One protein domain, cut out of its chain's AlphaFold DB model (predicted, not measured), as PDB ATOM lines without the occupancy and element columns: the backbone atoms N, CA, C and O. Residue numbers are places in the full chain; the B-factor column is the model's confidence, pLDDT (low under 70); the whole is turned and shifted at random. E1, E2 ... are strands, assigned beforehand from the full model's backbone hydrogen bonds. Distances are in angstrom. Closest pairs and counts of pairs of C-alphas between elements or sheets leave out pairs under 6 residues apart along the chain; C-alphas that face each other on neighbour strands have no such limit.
ATOM      1  N   ARG A  18     144.455 145.919 202.561       87.25
ATOM      2  CA  ARG A  18     145.403 144.944 202.020       87.25
ATOM      3  C   ARG A  18     146.743 145.574 201.671       87.25
ATOM      4  O   ARG A  18     147.685 144.830 201.410       87.25
ATOM      5  N   LEU A  19     146.851 146.907 201.623       89.56
ATOM      6  CA  LEU A  19     148.123 147.556 201.327       89.56
ATOM      7  C   LEU A  19     149.117 147.248 202.447       89.56
ATOM      8  O   LEU A  19     148.857 147.519 203.618       89.56
ATOM      9  N   VAL A  20     150.266 146.694 202.070       89.56
ATOM     10  CA  VAL A  20     151.408 146.466 202.958       89.56
ATOM     11  C   VAL A  20     152.256 147.732 203.021       89.56
ATOM     12  O   VAL A  20     152.542 148.236 204.103       89.56
ATOM     13  N   GLY A  21     152.625 148.253 201.851       89.56
ATOM     14  CA  GLY A  21     153.466 149.433 201.685       89.56
ATOM     15  C   GLY A  21     153.944 149.567 200.243       89.56
ATOM     16  O   GLY A  21     153.470 148.869 199.347       89.56
ATOM     17  N   TRP A  22     154.908 150.446 200.021       89.38
ATOM     18  CA  TRP A  22     155.493 150.735 198.717       89.38
ATOM     19  C   TRP A  22     156.967 150.376 198.723       89.38
ATOM     20  O   TRP A  22     157.666 150.639 199.694       89.38
ATOM     21  N   THR A  23     157.465 149.796 197.643       88.69
ATOM     22  CA  THR A  23     158.898 149.569 197.463       88.69
ATOM     23  C   THR A  23     159.399 150.380 196.282       88.69
ATOM     24  O   THR A  23     158.688 150.529 195.287       88.69
ATOM     25  N   GLN A  24     160.608 150.918 196.394       85.25
ATOM     26  CA  GLN A  24     161.240 151.654 195.309       85.25
ATOM     27  C   GLN A  24     162.015 150.680 194.416       85.25
ATOM     28  O   GLN A  24     162.841 149.907 194.900       85.25
ATOM     29  N   ASP A  25     161.741 150.715 193.116       83.62
ATOM     30  CA  ASP A  25     162.437 149.948 192.087       83.62
ATOM     31  C   ASP A  25     162.940 150.926 191.014       83.62
ATOM     32  O   ASP A  25     162.180 151.438 190.183       83.62
ATOM     33  N   GLY A  26     164.217 151.304 191.123       86.69
ATOM     34  CA  GLY A  26     164.794 152.410 190.359       86.69
ATOM     35  C   GLY A  26     164.096 153.745 190.656       86.69
ATOM     36  O   GLY A  26     164.147 154.256 191.776       86.69
ATOM     37  N   SER A  27     163.451 154.321 189.643       84.50
ATOM     38  CA  SER A  27     162.656 155.555 189.750       84.50
ATOM     39  C   SER A  27     161.160 155.307 189.964       84.50
ATOM     40  O   SER A  27     160.388 156.261 190.044       84.50
ATOM     41  N   THR A  28     160.736 154.044 190.037       84.50
ATOM     42  CA  THR A  28     159.324 153.673 190.160       84.50
ATOM     43  C   THR A  28     158.999 153.201 191.571       84.50
ATOM     44  O   THR A  28     159.831 152.592 192.242       84.50
ATOM     45  N   PHE A  29     157.778 153.478 192.023       82.50
ATOM     46  CA  PHE A  29     157.243 152.927 193.264       82.50
ATOM     47  C   PHE A  29     156.244 151.831 192.928       82.50
ATOM     48  O   PHE A  29     155.312 152.038 192.152       82.50
ATOM     49  N   ILE A  30     156.447 150.664 193.525       87.44
ATOM     50  CA  ILE A  30     155.587 149.501 193.349       87.44
ATOM     51  C   ILE A  30     154.866 149.268 194.672       87.44
ATOM     52  O   ILE A  30     155.510 149.063 195.704       87.44
ATOM     53  N   SER A  31     153.534 149.297 194.656       88.81
ATOM     54  CA  SER A  31     152.743 148.909 195.820       88.81
ATOM     55  C   SER A  31     152.855 147.405 196.045       88.81
ATOM     56  O   SER A  31     152.778 146.596 195.122       88.81
ATOM     57  N   GLN A  32     153.038 147.025 197.302       88.00
ATOM     58  CA  GLN A  32     152.862 145.657 197.753       88.00
ATOM     59  C   GLN A  32     151.542 145.565 198.499       88.00
ATOM     60  O   GLN A  32     151.297 146.293 199.461       88.00
ATOM     61  N   ILE A  33     150.701 144.649 198.045       89.44
ATOM     62  CA  ILE A  33     149.438 144.292 198.678       89.44
ATOM     63  C   ILE A  33     149.533 142.846 199.164       89.44
ATOM     64  O   ILE A  33     150.300 142.052 198.612       89.44
ATOM     65  N   CYS A  34     148.770 142.500 200.196       88.19
ATOM     66  CA  CYS A  34     148.567 141.107 200.573       88.19
ATOM     67  C   CYS A  34     148.025 140.305 199.382       88.19
ATOM     68  O   CYS A  34     147.410 140.874 198.474       88.19
ATOM     69  N   ASN A  35     148.306 138.997 199.354       82.56
ATOM     70  CA  ASN A  35     147.964 138.149 198.214       82.56
ATOM     71  C   ASN A  35     146.476 138.261 197.856       82.56
ATOM     72  O   ASN A  35     145.619 138.507 198.707       82.56
ATOM     73  N   VAL A  36     146.180 138.066 196.570       58.69
ATOM     74  CA  VAL A  36     144.825 138.162 196.018       58.69
ATOM     75  C   VAL A  36     143.901 137.193 196.769       58.69
ATOM     76  O   VAL A  36     144.116 135.985 196.748       58.69
ATOM     77  N   GLY A  37     142.902 137.732 197.468       70.56
ATOM     78  CA  GLY A  37     142.020 136.983 198.363       70.56
ATOM     79  C   GLY A  37     141.404 137.878 199.442       70.56
ATOM     80  O   GLY A  37     141.296 139.091 199.262       70.56
ATOM     81  N   SER A  38     141.003 137.273 200.564       76.31
ATOM     82  CA  SER A  38     140.447 137.970 201.732       76.31
ATOM     83  C   SER A  38     141.510 138.457 202.725       76.31
ATOM     84  O   SER A  38     141.151 139.027 203.751       76.31
ATOM     85  N   GLU A  39     142.806 138.251 202.456       86.31
ATOM     86  CA  GLU A  39     143.859 138.624 203.401       86.31
ATOM     87  C   GLU A  39     143.940 140.137 203.626       86.31
ATOM     88  O   GLU A  39     143.992 140.924 202.686       86.31
ATOM     89  N   THR A  40     144.022 140.532 204.890       86.62
ATOM     90  CA  THR A  40     144.249 141.901 205.344       86.62
ATOM     91  C   THR A  40     145.636 142.028 205.957       86.62
ATOM     92  O   THR A  40     146.148 141.087 206.571       86.62
ATOM     93  N   PHE A  41     146.236 143.205 205.818       86.81
ATOM     94  CA  PHE A  41     147.472 143.533 206.506       86.81
ATOM     95  C   PHE A  41     147.194 143.748 207.998       86.81
ATOM     96  O   PHE A  41     146.330 144.543 208.366       86.81
ATOM     97  N   ALA A  42     147.945 143.057 208.852       84.38
ATOM     98  CA  ALA A  42     147.897 143.217 210.298       84.38
ATOM     99  C   ALA A  42     149.264 143.663 210.824       84.38
ATOM    100  O   ALA A  42     150.294 143.096 210.449       84.38
ATOM    101  N   PHE A  43     149.249 144.650 211.721       81.56
ATOM    102  CA  PHE A  43     150.424 145.183 212.399       81.56
ATOM    103  C   PHE A  43     150.154 145.312 213.900       81.56
ATOM    104  O   PHE A  43     149.109 145.825 214.293       81.56
ATOM    105  N   ASP A  44     151.085 144.828 214.725       76.19
ATOM    106  CA  ASP A  44     150.966 144.820 216.193       76.19
ATOM    107  C   ASP A  44     151.900 145.819 216.905       76.19
ATOM    108  O   ASP A  44     152.016 145.789 218.127       76.19
ATOM    109  N   GLY A  45     152.591 146.687 216.157       75.38
ATOM    110  CA  GLY A  45     153.629 147.583 216.684       75.38
ATOM    111  C   GLY A  45     155.054 147.049 216.510       75.38
ATOM    112  O   GLY A  45     155.997 147.831 216.428       75.38
ATOM    113  N   THR A  46     155.232 145.729 216.416       77.00
ATOM    114  CA  THR A  46     156.557 145.082 216.319       77.00
ATOM    115  C   THR A  46     156.694 144.131 215.139       77.00
ATOM    116  O   THR A  46     157.807 143.809 214.717       77.00
ATOM    117  N   ARG A  47     155.569 143.646 214.614       79.50
ATOM    118  CA  ARG A  47     155.489 142.648 213.556       79.50
ATOM    119  C   ARG A  47     154.349 142.988 212.622       79.50
ATOM    120  O   ARG A  47     153.278 143.412 213.049       79.50
ATOM    121  N   ALA A  48     154.588 142.738 211.343       83.75
ATOM    122  CA  ALA A  48     153.609 142.905 210.287       83.75
ATOM    123  C   ALA A  48     153.466 141.607 209.485       83.75
ATOM    124  O   ALA A  48     154.458 140.944 209.162       83.75
ATOM    125  N   SER A  49     152.229 141.235 209.160       85.75
ATOM    126  CA  SER A  49     151.923 140.063 208.338       85.75
ATOM    127  C   SER A  49     150.646 140.272 207.527       85.75
ATOM    128  O   SER A  49     149.759 141.025 207.917       85.75
ATOM    129  N   CYS A  50     150.554 139.565 206.403       85.94
ATOM    130  CA  CYS A  50     149.303 139.360 205.679       85.94
ATOM    131  C   CYS A  50     148.591 138.135 206.239       85.94
ATOM    132  O   CYS A  50     149.235 137.116 206.524       85.94
ATOM    133  N   CYS A  51     147.293 138.278 206.475       83.88
ATOM    134  CA  CYS A  51     146.520 137.343 207.273       83.88
ATOM    135  C   CYS A  51     145.108 137.282 206.722       83.88
ATOM    136  O   CYS A  51     144.521 138.333 206.477       83.88
ATOM    137  N   ALA A  52     144.531 136.088 206.590       81.94
ATOM    138  CA  ALA A  52     143.095 135.978 206.366       81.94
ATOM    139  C   ALA A  52     142.347 136.783 207.453       81.94
ATOM    140  O   ALA A  52     142.821 136.832 208.598       81.94
ATOM    141  N   PRO A  53     141.208 137.419 207.127       70.81
ATOM    142  CA  PRO A  53     140.428 138.106 208.139       70.81
ATOM    143  C   PRO A  53     140.020 137.066 209.187       70.81
ATOM    144  O   PRO A  53     139.929 135.877 208.853       70.81
ATOM    145  N   PRO A  54     139.793 137.460 210.451       63.31
ATOM    146  CA  PRO A  54     139.355 136.513 211.460       63.31
ATOM    147  C   PRO A  54     138.113 135.795 210.929       63.31
ATOM    148  O   PRO A  54     137.060 136.406 210.741       63.31
ATOM    149  N   ASN A  55     138.247 134.497 210.637       51.03
ATOM    150  CA  ASN A  55     137.090 133.665 210.350       51.03
ATOM    151  C   ASN A  55     136.139 133.821 211.542       51.03
ATOM    152  O   ASN A  55     136.589 133.882 212.690       51.03
ATOM    153  N   ALA A  56     134.831 133.877 211.274       45.97
ATOM    154  CA  ALA A  56     133.765 134.073 212.264       45.97
ATOM    155  C   ALA A  56     133.819 133.108 213.477       45.97
ATOM    156  O   ALA A  56     133.086 133.278 214.444       45.97
ATOM    157  N   THR A  57     134.704 132.111 213.445       45.44
ATOM    158  CA  THR A  57     135.052 131.172 214.511       45.44
ATOM    159  C   THR A  57     135.978 131.721 215.606       45.44
ATOM    160  O   THR A  57     136.318 130.972 216.517       45.44
ATOM    161  N   GLY A  58     136.383 132.996 215.576       48.28
ATOM    162  CA  GLY A  58     137.077 133.623 216.714       48.28
ATOM    163  C   GLY A  58     138.506 133.118 216.945       48.28
ATOM    164  O   GLY A  58     139.020 133.205 218.060       48.28
ATOM    165  N   THR A  59     139.153 132.581 215.906       52.06
ATOM    166  CA  THR A  59     140.549 132.130 216.001       52.06
ATOM    167  C   THR A  59     141.453 133.336 216.295       52.06
ATOM    168  O   THR A  59     141.401 134.321 215.550       52.06
ATOM    169  N   PRO A  60     142.249 133.307 217.378       54.06
ATOM    170  CA  PRO A  60     142.916 134.493 217.886       54.06
ATOM    171  C   PRO A  60     144.155 134.827 217.056       54.06
ATOM    172  O   PRO A  60     145.167 134.138 217.132       54.06
ATOM    173  N   GLY A  61     144.073 135.939 216.328       65.62
ATOM    174  CA  GLY A  61     145.227 136.672 215.819       65.62
ATOM    175  C   GLY A  61     145.942 136.029 214.634       65.62
ATOM    176  O   GLY A  61     145.979 134.818 214.436       65.62
ATOM    177  N   CYS A  62     146.547 136.878 213.817       74.00
ATOM    178  CA  CYS A  62     147.468 136.413 212.803       74.00
ATOM    179  C   CYS A  62     148.725 135.844 213.469       74.00
ATOM    180  O   CYS A  62     149.325 136.552 214.283       74.00
ATOM    181  N   PRO A  63     149.150 134.603 213.161       74.81
ATOM    182  CA  PRO A  63     150.337 134.035 213.778       74.81
ATOM    183  C   PRO A  63     151.551 134.900 213.440       74.81
ATOM    184  O   PRO A  63     151.951 135.046 212.282       74.81
ATOM    185  N   ALA A  64     152.123 135.497 214.482       79.81
ATOM    186  CA  ALA A  64     153.277 136.366 214.380       79.81
ATOM    187  C   ALA A  64     154.468 135.590 213.806       79.81
ATOM    188  O   ALA A  64     154.983 134.660 214.431       79.81
ATOM    189  N   ARG A  65     154.917 135.982 212.614       85.94
ATOM    190  CA  ARG A  65     156.110 135.414 211.981       85.94
ATOM    191  C   ARG A  65     157.359 135.985 212.655       85.94
ATOM    192  O   ARG A  65     157.438 137.192 212.871       85.94
ATOM    193  N   THR A  66     158.320 135.136 213.006       88.19
ATOM    194  CA  THR A  66     159.500 135.509 213.814       88.19
ATOM    195  C   THR A  66     160.826 135.392 213.101       88.19
ATOM    196  O   THR A  66     161.823 135.911 213.599       88.19
ATOM    197  N   GLY A  67     160.881 134.688 211.978       91.75
ATOM    198  CA  GLY A  67     162.160 134.418 211.349       91.75
ATOM    199  C   GLY A  67     162.064 133.637 210.058       91.75
ATOM    200  O   GLY A  67     161.001 133.163 209.658       91.75
ATOM    201  N   CYS A  68     163.230 133.477 209.444       93.19
ATOM    202  CA  CYS A  68     163.453 132.618 208.296       93.19
ATOM    203  C   CYS A  68     164.494 131.553 208.645       93.19
ATOM    204  O   CYS A  68     165.565 131.877 209.154       93.19
ATOM    205  N   ALA A  69     164.202 130.296 208.323       93.88
ATOM    206  CA  ALA A  69     165.133 129.175 208.391       93.88
ATOM    207  C   ALA A  69     165.127 128.446 207.039       93.88
ATOM    208  O   ALA A  69     164.275 127.600 206.764       93.88
ATOM    209  N   GLY A  70     166.050 128.824 206.149       91.50
ATOM    210  CA  GLY A  70     166.093 128.318 204.776       91.50
ATOM    211  C   GLY A  70     164.836 128.693 203.983       91.50
ATOM    212  O   GLY A  70     164.614 129.859 203.658       91.50
ATOM    213  N   ARG A  71     163.999 127.698 203.669       94.44
ATOM    214  CA  ARG A  71     162.704 127.885 202.987       94.44
ATOM    215  C   ARG A  71     161.524 127.978 203.952       94.44
ATOM    216  O   ARG A  71     160.391 128.034 203.498       94.44
ATOM    217  N   THR A  72     161.768 127.998 205.257       93.56
ATOM    218  CA  THR A  72     160.709 127.976 206.266       93.56
ATOM    219  C   THR A  72     160.571 129.337 206.935       93.56
ATOM    220  O   THR A  72     161.534 129.857 207.494       93.56
ATOM    221  N   VAL A  73     159.365 129.899 206.906       92.06
ATOM    222  CA  VAL A  73     158.944 131.039 207.727       92.06
ATOM    223  C   VAL A  73     158.588 130.509 209.111       92.06
ATOM    224  O   VAL A  73     157.685 129.688 209.243       92.06
ATOM    225  N   LEU A  74     159.274 130.967 210.149       93.00
ATOM    226  CA  LEU A  74     158.994 130.583 211.532       93.00
ATOM    227  C   LEU A  74     157.829 131.417 212.078       93.00
ATOM    228  O   LEU A  74     157.768 132.620 211.821       93.00
ATOM    229  N   GLN A  75     156.918 130.794 212.826       89.81
ATOM    230  CA  GLN A  75     155.776 131.447 213.469       89.81
ATOM    231  C   GLN A  75     155.765 131.160 214.972       89.81
ATOM    232  O   GLN A  75     156.141 130.079 215.429       89.81
ATOM    233  N   ILE A  76     155.300 132.125 215.762       81.44
ATOM    234  CA  ILE A  76     155.069 131.928 217.195       81.44
ATOM    235  C   ILE A  76     153.858 131.028 217.380       81.44
ATOM    236  O   ILE A  76     152.804 131.283 216.805       81.44
ATOM    237  N   ASN A  77     154.004 129.998 218.214       80.31
ATOM    238  CA  ASN A  77     152.927 129.100 218.641       80.31
ATOM    239  C   ASN A  77     152.217 128.312 217.518       80.31
ATOM    240  O   ASN A  77     151.258 127.605 217.807       80.31
ATOM    241  N   ALA A  78     152.681 128.392 216.266       77.06
ATOM    242  CA  ALA A  78     152.037 127.761 215.104       77.06
ATOM    243  C   ALA A  78     152.997 126.913 214.242       77.06
ATOM    244  O   ALA A  78     152.620 126.429 213.177       77.06
ATOM    245  N   GLY A  79     154.239 126.706 214.692       85.50
ATOM    246  CA  GLY A  79     155.261 125.987 213.926       85.50
ATOM    247  C   GLY A  79     155.885 126.850 212.824       85.50
ATOM    248  O   GLY A  79     156.068 128.053 212.994       85.50
ATOM    249  N   GLY A  80     156.278 126.232 211.709       88.62
ATOM    250  CA  GLY A  80     156.860 126.928 210.561       88.62
ATOM    251  C   GLY A  80     156.086 126.650 209.274       88.62
ATOM    252  O   GLY A  80     155.611 125.540 209.061       88.62
ATOM    253  N   HIS A  81     155.987 127.649 208.400       88.38
ATOM    254  CA  HIS A  81     155.409 127.522 207.066       88.38
ATOM    255  C   HIS A  81     156.524 127.382 206.024       88.38
ATOM    256  O   HIS A  81     157.356 128.277 205.879       88.38
ATOM    257  N   VAL A  82     156.555 126.262 205.302       94.00
ATOM    258  CA  VAL A  82     157.540 126.023 204.239       94.00
ATOM    259  C   VAL A  82     157.063 126.680 202.946       94.00
ATOM    260  O   VAL A  82     155.990 126.365 202.446       94.00
ATOM    261  N   CYS A  83     157.879 127.572 202.392       92.44
ATOM    262  CA  CYS A  83     157.620 128.234 201.124       92.44
ATOM    263  C   CYS A  83     157.550 127.234 199.966       92.44
ATOM    264  O   CYS A  83     158.316 126.268 199.920       92.44
ATOM    265  N   GLU A  84     156.701 127.521 198.980       94.06
ATOM    266  CA  GLU A  84     156.567 126.734 197.750       94.06
ATOM    267  C   GLU A  84     157.897 126.542 197.002       94.06
ATOM    268  O   GLU A  84     158.875 127.274 197.200       94.06
ATOM    269  N   THR A  85     157.966 125.519 196.145       94.88
ATOM    270  CA  THR A  85     159.159 125.228 195.331       94.88
ATOM    271  C   THR A  85     159.500 126.406 194.425       94.88
ATOM    272  O   THR A  85     158.629 126.992 193.793       94.88
ATOM    273  N   GLY A  86     160.781 126.787 194.403       91.19
ATOM    274  CA  GLY A  86     161.234 128.001 193.721       91.19
ATOM    275  C   GLY A  86     160.991 129.292 194.507       91.19
ATOM    276  O   GLY A  86     161.186 130.369 193.951       91.19
ATOM    277  N   SER A  87     160.584 129.207 195.779       91.81
ATOM    278  CA  SER A  87     160.514 130.341 196.702       91.81
ATOM    279  C   SER A  87     161.426 130.152 197.915       91.81
ATOM    280  O   SER A  87     161.612 129.046 198.428       91.81
ATOM    281  N   THR A  88     161.980 131.262 198.393       93.06
ATOM    282  CA  THR A  88     162.811 131.358 199.598       93.06
ATOM    283  C   THR A  88     162.128 132.225 200.641       93.06
ATOM    284  O   THR A  88     161.365 133.133 200.305       93.06
ATOM    285  N   CYS A  89     162.416 131.954 201.913       92.38
ATOM    286  CA  CYS A  89     161.995 132.847 202.980       92.38
ATOM    287  C   CYS A  89     162.805 134.145 202.889       92.38
ATOM    288  O   CYS A  89     164.029 134.106 202.765       92.38
ATOM    289  N   VAL A  90     162.123 135.286 202.920       91.62
ATOM    290  CA  VAL A  90     162.725 136.619 202.853       91.62
ATOM    291  C   VAL A  90     162.296 137.460 204.044       91.62
ATOM    292  O   VAL A  90     161.188 137.312 204.566       91.62
ATOM    293  N   VAL A  91     163.190 138.361 204.442       91.50
ATOM    294  CA  VAL A  91     162.931 139.392 205.445       91.50
ATOM    295  C   VAL A  91     162.826 140.721 204.713       91.50
ATOM    296  O   VAL A  91     163.800 141.157 204.107       91.50
ATOM    297  N   ASN A  92     161.655 141.344 204.743       89.44
ATOM    298  CA  ASN A  92     161.465 142.719 204.299       89.44
ATOM    299  C   ASN A  92     161.479 143.640 205.518       89.44
ATOM    300  O   ASN A  92     161.083 143.240 206.613       89.44
ATOM    301  N   THR A  93     161.902 144.878 205.318       89.75
ATOM    302  CA  THR A  93     161.908 145.884 206.380       89.75
ATOM    303  C   THR A  93     160.874 146.939 206.037       89.75
ATOM    304  O   THR A  93     161.008 147.626 205.028       89.75
ATOM    305  N   LEU A  94     159.837 147.036 206.859       89.19
ATOM    306  CA  LEU A  94     158.796 148.046 206.772       89.19
ATOM    307  C   LEU A  94     159.211 149.258 207.604       89.19
ATOM    308  O   LEU A  94     159.422 149.143 208.808       89.19
ATOM    309  N   ILE A  95     159.337 150.402 206.947       88.50
ATOM    310  CA  ILE A  95     159.533 151.707 207.559       88.50
ATOM    311  C   ILE A  95     158.166 152.382 207.569       88.50
ATOM    312  O   ILE A  95     157.619 152.730 206.518       88.50
ATOM    313  N   GLU A  96     157.604 152.520 208.764       84.75
ATOM    314  CA  GLU A  96     156.364 153.252 208.977       84.75
ATOM    315  C   GLU A  96     156.672 154.676 209.412       84.75
ATOM    316  O   GLU A  96     157.337 154.898 210.427       84.75
ATOM    317  N   HIS A  97     156.168 155.634 208.640       83.62
ATOM    318  CA  HIS A  97     156.206 157.045 208.986       83.62
ATOM    319  C   HIS A  97     154.909 157.419 209.703       83.62
ATOM    320  O   HIS A  97     153.808 157.220 209.175       83.62
ATOM    321  N   PHE A  98     155.052 157.968 210.908       80.75
ATOM    322  CA  PHE A  98     153.959 158.550 211.674       80.75
ATOM    323  C   PHE A  98     154.094 160.070 211.598       80.75
ATOM    324  O   PHE A  98     155.011 160.629 212.211       80.75
ATOM    325  N   PRO A  99     153.215 160.761 210.854       71.94
ATOM    326  CA  PRO A  99     153.210 162.214 210.834       71.94
ATOM    327  C   PRO A  99     152.598 162.722 212.147       71.94
ATOM    328  O   PRO A  99     151.420 163.064 212.221       71.94
ATOM    329  N   THR A 100     153.395 162.719 213.213       71.00
ATOM    330  CA  THR A 100     153.074 163.391 214.473       71.00
ATOM    331  C   THR A 100     153.740 164.762 214.480       71.00
ATOM    332  O   THR A 100     154.959 164.868 214.459       71.00
ATOM    333  N   ASP A 101     152.959 165.837 214.495       58.19
ATOM    334  CA  ASP A 101     153.495 167.191 214.672       58.19
ATOM    335  C   ASP A 101     154.011 167.342 216.123       58.19
ATOM    336  O   ASP A 101     153.260 167.003 217.046       58.19
ATOM    337  N   PRO A 102     155.260 167.786 216.396       66.81
ATOM    338  CA  PRO A 102     156.317 168.268 215.489       66.81
ATOM    339  C   PRO A 102     157.469 167.275 215.235       66.81
ATOM    340  O   PRO A 102     158.516 167.663 214.714       66.81
ATOM    341  N   PHE A 103     157.333 166.013 215.646       66.50
ATOM    342  CA  PHE A 103     158.394 165.011 215.552       66.50
ATOM    343  C   PHE A 103     157.995 163.884 214.607       66.50
ATOM    344  O   PHE A 103     157.076 163.123 214.890       66.50
ATOM    345  N   GLU A 104     158.735 163.732 213.511       75.00
ATOM    346  CA  GLU A 104     158.610 162.561 212.650       75.00
ATOM    347  C   GLU A 104     159.126 161.329 213.405       75.00
ATOM    348  O   GLU A 104     160.325 161.198 213.673       75.00
ATOM    349  N   VAL A 105     158.213 160.435 213.777       74.25
ATOM    350  CA  VAL A 105     158.571 159.142 214.360       74.25
ATOM    351  C   VAL A 105     158.585 158.112 213.238       74.25
ATOM    352  O   VAL A 105     157.612 157.968 212.498       74.25
ATOM    353  N   GLN A 106     159.699 157.391 213.123       83.00
ATOM    354  CA  GLN A 106     159.846 156.265 212.207       83.00
ATOM    355  C   GLN A 106     159.893 154.971 213.016       83.00
ATOM    356  O   GLN A 106     160.761 154.810 213.878       83.00
ATOM    357  N   ALA A 107     158.980 154.043 212.735       82.94
ATOM    358  CA  ALA A 107     159.079 152.680 213.245       82.94
ATOM    359  C   ALA A 107     159.655 151.775 212.159       82.94
ATOM    360  O   ALA A 107     159.298 151.874 210.988       82.94
ATOM    361  N   THR A 108     160.568 150.891 212.554       86.12
ATOM    362  CA  THR A 108     161.137 149.884 211.659       86.12
ATOM    363  C   THR A 108     160.676 148.509 212.106       86.12
ATOM    364  O   THR A 108     161.009 148.062 213.203       86.12
ATOM    365  N   THR A 109     159.947 147.829 211.233       86.88
ATOM    366  CA  THR A 109     159.317 146.540 211.503       86.88
ATOM    367  C   THR A 109     159.838 145.501 210.524       86.88
ATOM    368  O   THR A 109     159.839 145.712 209.313       86.88
ATOM    369  N   SER A 110     160.270 144.344 211.022       87.38
ATOM    370  CA  SER A 110     160.633 143.222 210.155       87.38
ATOM    371  C   SER A 110     159.395 142.430 209.744       87.38
ATOM    372  O   SER A 110     158.578 142.029 210.573       87.38
ATOM    373  N   MET A 111     159.280 142.175 208.448       88.19
ATOM    374  CA  MET A 111     158.250 141.345 207.839       88.19
ATOM    375  C   MET A 111     158.879 140.085 207.267       88.19
ATOM    376  O   MET A 111     159.830 140.155 206.492       88.19
ATOM    377  N   TYR A 112     158.317 138.927 207.594       90.06
ATOM    378  CA  TYR A 112     158.805 137.638 207.105       90.06
ATOM    379  C   TYR A 112     157.808 137.041 206.114       90.06
ATOM    380  O   TYR A 112     156.599 137.026 206.360       90.06
ATOM    381  N   GLY A 113     158.291 136.510 204.996       88.81
ATOM    382  CA  GLY A 113     157.416 135.907 203.993       88.81
ATOM    383  C   GLY A 113     158.138 135.041 202.980       88.81
ATOM    384  O   GLY A 113     159.352 134.888 203.024       88.81
ATOM    385  N   CYS A 114     157.366 134.464 202.066       89.25
ATOM    386  CA  CYS A 114     157.882 133.667 200.962       89.25
ATOM    387  C   CYS A 114     157.948 134.517 199.697       89.25
ATOM    388  O   CYS A 114     156.997 135.225 199.374       89.25
ATOM    389  N   ARG A 115     159.063 134.436 198.968       88.62
ATOM    390  CA  ARG A 115     159.248 135.135 197.691       88.62
ATOM    391  C   ARG A 115     159.949 134.223 196.697       88.62
ATOM    392  O   ARG A 115     160.855 133.489 197.088       88.62
ATOM    393  N   ARG A 116     159.558 134.281 195.419       89.06
ATOM    394  CA  ARG A 116     160.230 133.513 194.361       89.06
ATOM    395  C   ARG A 116     161.719 133.855 194.290       89.06
ATOM    396  O   ARG A 116     162.096 135.028 194.286       89.06
ATOM    397  N   THR A 117     162.541 132.817 194.230       82.69
ATOM    398  CA  THR A 117     163.996 132.884 194.086       82.69
ATOM    399  C   THR A 117     164.349 133.550 192.753       82.69
ATOM    400  O   THR A 117     163.719 133.265 191.739       82.69
ATOM    401  N   GLY A 118     165.328 134.458 192.754       79.88
ATOM    402  CA  GLY A 118     165.716 135.254 191.576       79.88
ATOM    403  C   GLY A 118     165.223 136.702 191.606       79.88
ATOM    404  O   GLY A 118     165.738 137.537 190.875       79.88
ATOM    405  N   ASN A 119     164.297 137.028 192.506       75.00
ATOM    406  CA  ASN A 119     163.986 138.407 192.843       75.00
ATOM    407  C   ASN A 119     164.881 138.847 194.006       75.00
ATOM    408  O   ASN A 119     164.743 138.330 195.115       75.00
ATOM    409  N   GLU A 120     165.807 139.770 193.747       60.66
ATOM    410  CA  GLU A 120     166.816 140.188 194.721       60.66
ATOM    411  C   GLU A 120     166.189 140.641 196.051       60.66
ATOM    412  O   GLU A 120     165.321 141.522 196.079       60.66
ATOM    413  N   GLY A 121     166.641 139.975 197.124       65.25
ATOM    414  CA  GLY A 121     166.816 140.480 198.489       65.25
ATOM    415  C   GLY A 121     165.609 141.032 199.246       65.25
ATOM    416  O   GLY A 121     164.544 141.296 198.699       65.25
ATOM    417  N   GLY A 122     165.784 141.209 200.556       68.44
ATOM    418  CA  GLY A 122     164.834 141.940 201.391       68.44
ATOM    419  C   GLY A 122     164.607 143.341 200.838       68.44
ATOM    420  O   GLY A 122     165.564 144.088 200.641       68.44
ATOM    421  N   LYS A 123     163.352 143.686 200.552       82.31
ATOM    422  CA  LYS A 123     162.991 145.014 200.054       82.31
ATOM    423  C   LYS A 123     162.643 145.927 201.231       82.31
ATOM    424  O   LYS A 123     162.013 145.492 202.199       82.31
ATOM    425  N   LEU A 124     163.058 147.190 201.130       86.62
ATOM    426  CA  LEU A 124     162.533 148.253 201.982       86.62
ATOM    427  C   LEU A 124     161.106 148.559 201.524       86.62
ATOM    428  O   LEU A 124     160.848 148.733 200.326       86.62
ATOM    429  N   LEU A 125     160.193 148.562 202.485       89.12
ATOM    430  CA  LEU A 125     158.795 148.908 202.313       89.12
ATOM    431  C   LEU A 125     158.535 150.204 203.063       89.12
ATOM    432  O   LEU A 125     158.894 150.316 204.228       89.12
ATOM    433  N   TYR A 126     157.900 151.158 202.407       88.00
ATOM    434  CA  TYR A 126     157.514 152.438 202.977       88.00
ATOM    435  C   TYR A 126     156.006 152.469 203.139       88.00
ATOM    436  O   TYR A 126     155.263 152.144 202.207       88.00
ATOM    437  N   ARG A 127     155.541 152.857 204.320       86.56
ATOM    438  CA  ARG A 127     154.118 153.011 204.599       86.56
ATOM    439  C   ARG A 127     153.903 154.232 205.472       86.56
ATOM    440  O   ARG A 127     154.649 154.469 206.415       86.56
ATOM    441  N   GLU A 128     152.844 154.969 205.184       82.50
ATOM    442  CA  GLU A 128     152.340 155.980 206.103       82.50
ATOM    443  C   GLU A 128     151.241 155.380 206.959       82.50
ATOM    444  O   GLU A 128     150.276 154.803 206.444       82.50
ATOM    445  N   SER A 129     151.399 155.491 208.274       76.25
ATOM    446  CA  SER A 129     150.354 155.061 209.189       76.25
ATOM    447  C   SER A 129     149.342 156.192 209.377       76.25
ATOM    448  O   SER A 129     149.742 157.339 209.599       76.25
ATOM    449  N   PRO A 130     148.026 155.907 209.356       70.31
ATOM    450  CA  PRO A 130     147.039 156.893 209.764       70.31
ATOM    451  C   PRO A 130     147.310 157.304 211.219       70.31
ATOM    452  O   PRO A 130     147.415 156.456 212.108       70.31
ATOM    453  N   VAL A 131     147.403 158.614 211.462       63.22
ATOM    454  CA  VAL A 131     147.699 159.216 212.781       63.22
ATOM    455  C   VAL A 131     146.732 158.719 213.867       63.22
ATOM    456  O   VAL A 131     147.099 158.603 215.033       63.22
ATOM    457  N   SER A 132     145.512 158.332 213.485       54.75
ATOM    458  CA  SER A 132     144.475 157.827 214.391       54.75
ATOM    459  C   SER A 132     144.748 156.439 214.991       54.75
ATOM    460  O   SER A 132     144.046 156.052 215.922       54.75
ATOM    461  N   ALA A 133     145.735 155.683 214.495       51.72
ATOM    462  CA  ALA A 133     146.059 154.352 215.024       51.72
ATOM    463  C   ALA A 133     147.013 154.393 216.230       51.72
ATOM    464  O   ALA A 133     147.081 153.428 216.991       51.72
TER     465      ALA A 133
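Overview. This is residues 18 to 133 of the 248 residues of an uncharacterized protein of Pseudovirgaria hyperparasitica (UniProt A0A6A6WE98). A long ribbon of two strands, the hairpin E8 and E9, runs through the domain inside a curled, strongly twisted sheet; the small sheet E5 E6 E7 covers one end of the ribbon, partly face to face with it, and the hairpin E1 and E2 packs along edge strand E10, partly closing the curl towards E3. Residues 55 to 60 stick out as a free loop. The printed part has 116 residues, no named helix and ten named strands, E1 to E10 in chain order, 68 residues in all; the class is all strand. The mixed sheet has the order E3 E4 E9 E8 E10, while E5 E6 E7 and E1 E2 are antiparallel. The whole is compact, with a radius of gyration of the C-alphas of 14.9 A and spans of 45 by 40 by 24 A.

Arrangement. Begin at E1, residues 19 to 25, and E2, residues 28 to 33, an antiparallel hairpin with N 23 and O 30 at 2.8 A. Next come E3, residues 40 to 43, and E4, residues 47 to 51, a hairpin with N 42 and O 49 at 2.9 A. Then look for E5, residues 65 to 69, E6, residues 72 to 75, and E7, residues 79 to 82, a meander, each strand the antiparallel neighbour of the one before; N 69 and O 72 are 2.8 A apart, as are N 73 and O 81. The hairpin of E8, residues 87 to 100, and E9, residues 103 to 116, has N 92 and O 111 at 2.8 A. E9 bends by 64 degrees at residue 113. E4 and E9 are parallel neighbours at 49 degrees, with no N and O within hydrogen-bond range. E10, residues 124 to 128, is parallel to E8, with N 95 and O 125 at 2.8 A. The closest C-alphas of E1 and E10 are those of Gly 21 and Arg 127, 4.7 A. The two larger sheets form a sandwich, two sheets face to face, their strands at 45 degrees; the closest C-alphas of E5 and E8, Cys 68 and Cys 89, are 5.5 A apart.

Along the chain. Find C-alpha 19 at (148.123, 147.556, 201.327), where E1 begins its 17.2 A; E2 spans 16.1 A. E8 starts at C-alpha 87, (160.514, 130.341, 196.702), and covers 38.3 A; E9 covers 38.0 A. E10, 13.4 A, ends at C-alpha 128, (152.340, 155.980, 206.103).

Size, cuts and confidence. The C-alphas farthest apart, Thr 85 and Pro 102, are 47.6 A apart. The printed part has no cut, and E4 to E5 is the long link. Mean pLDDT of the printed part is 81.0; it is under 70 at residue 36 and residues 54 to 61, 101 to 103, 120 to 122 and 131 to 133.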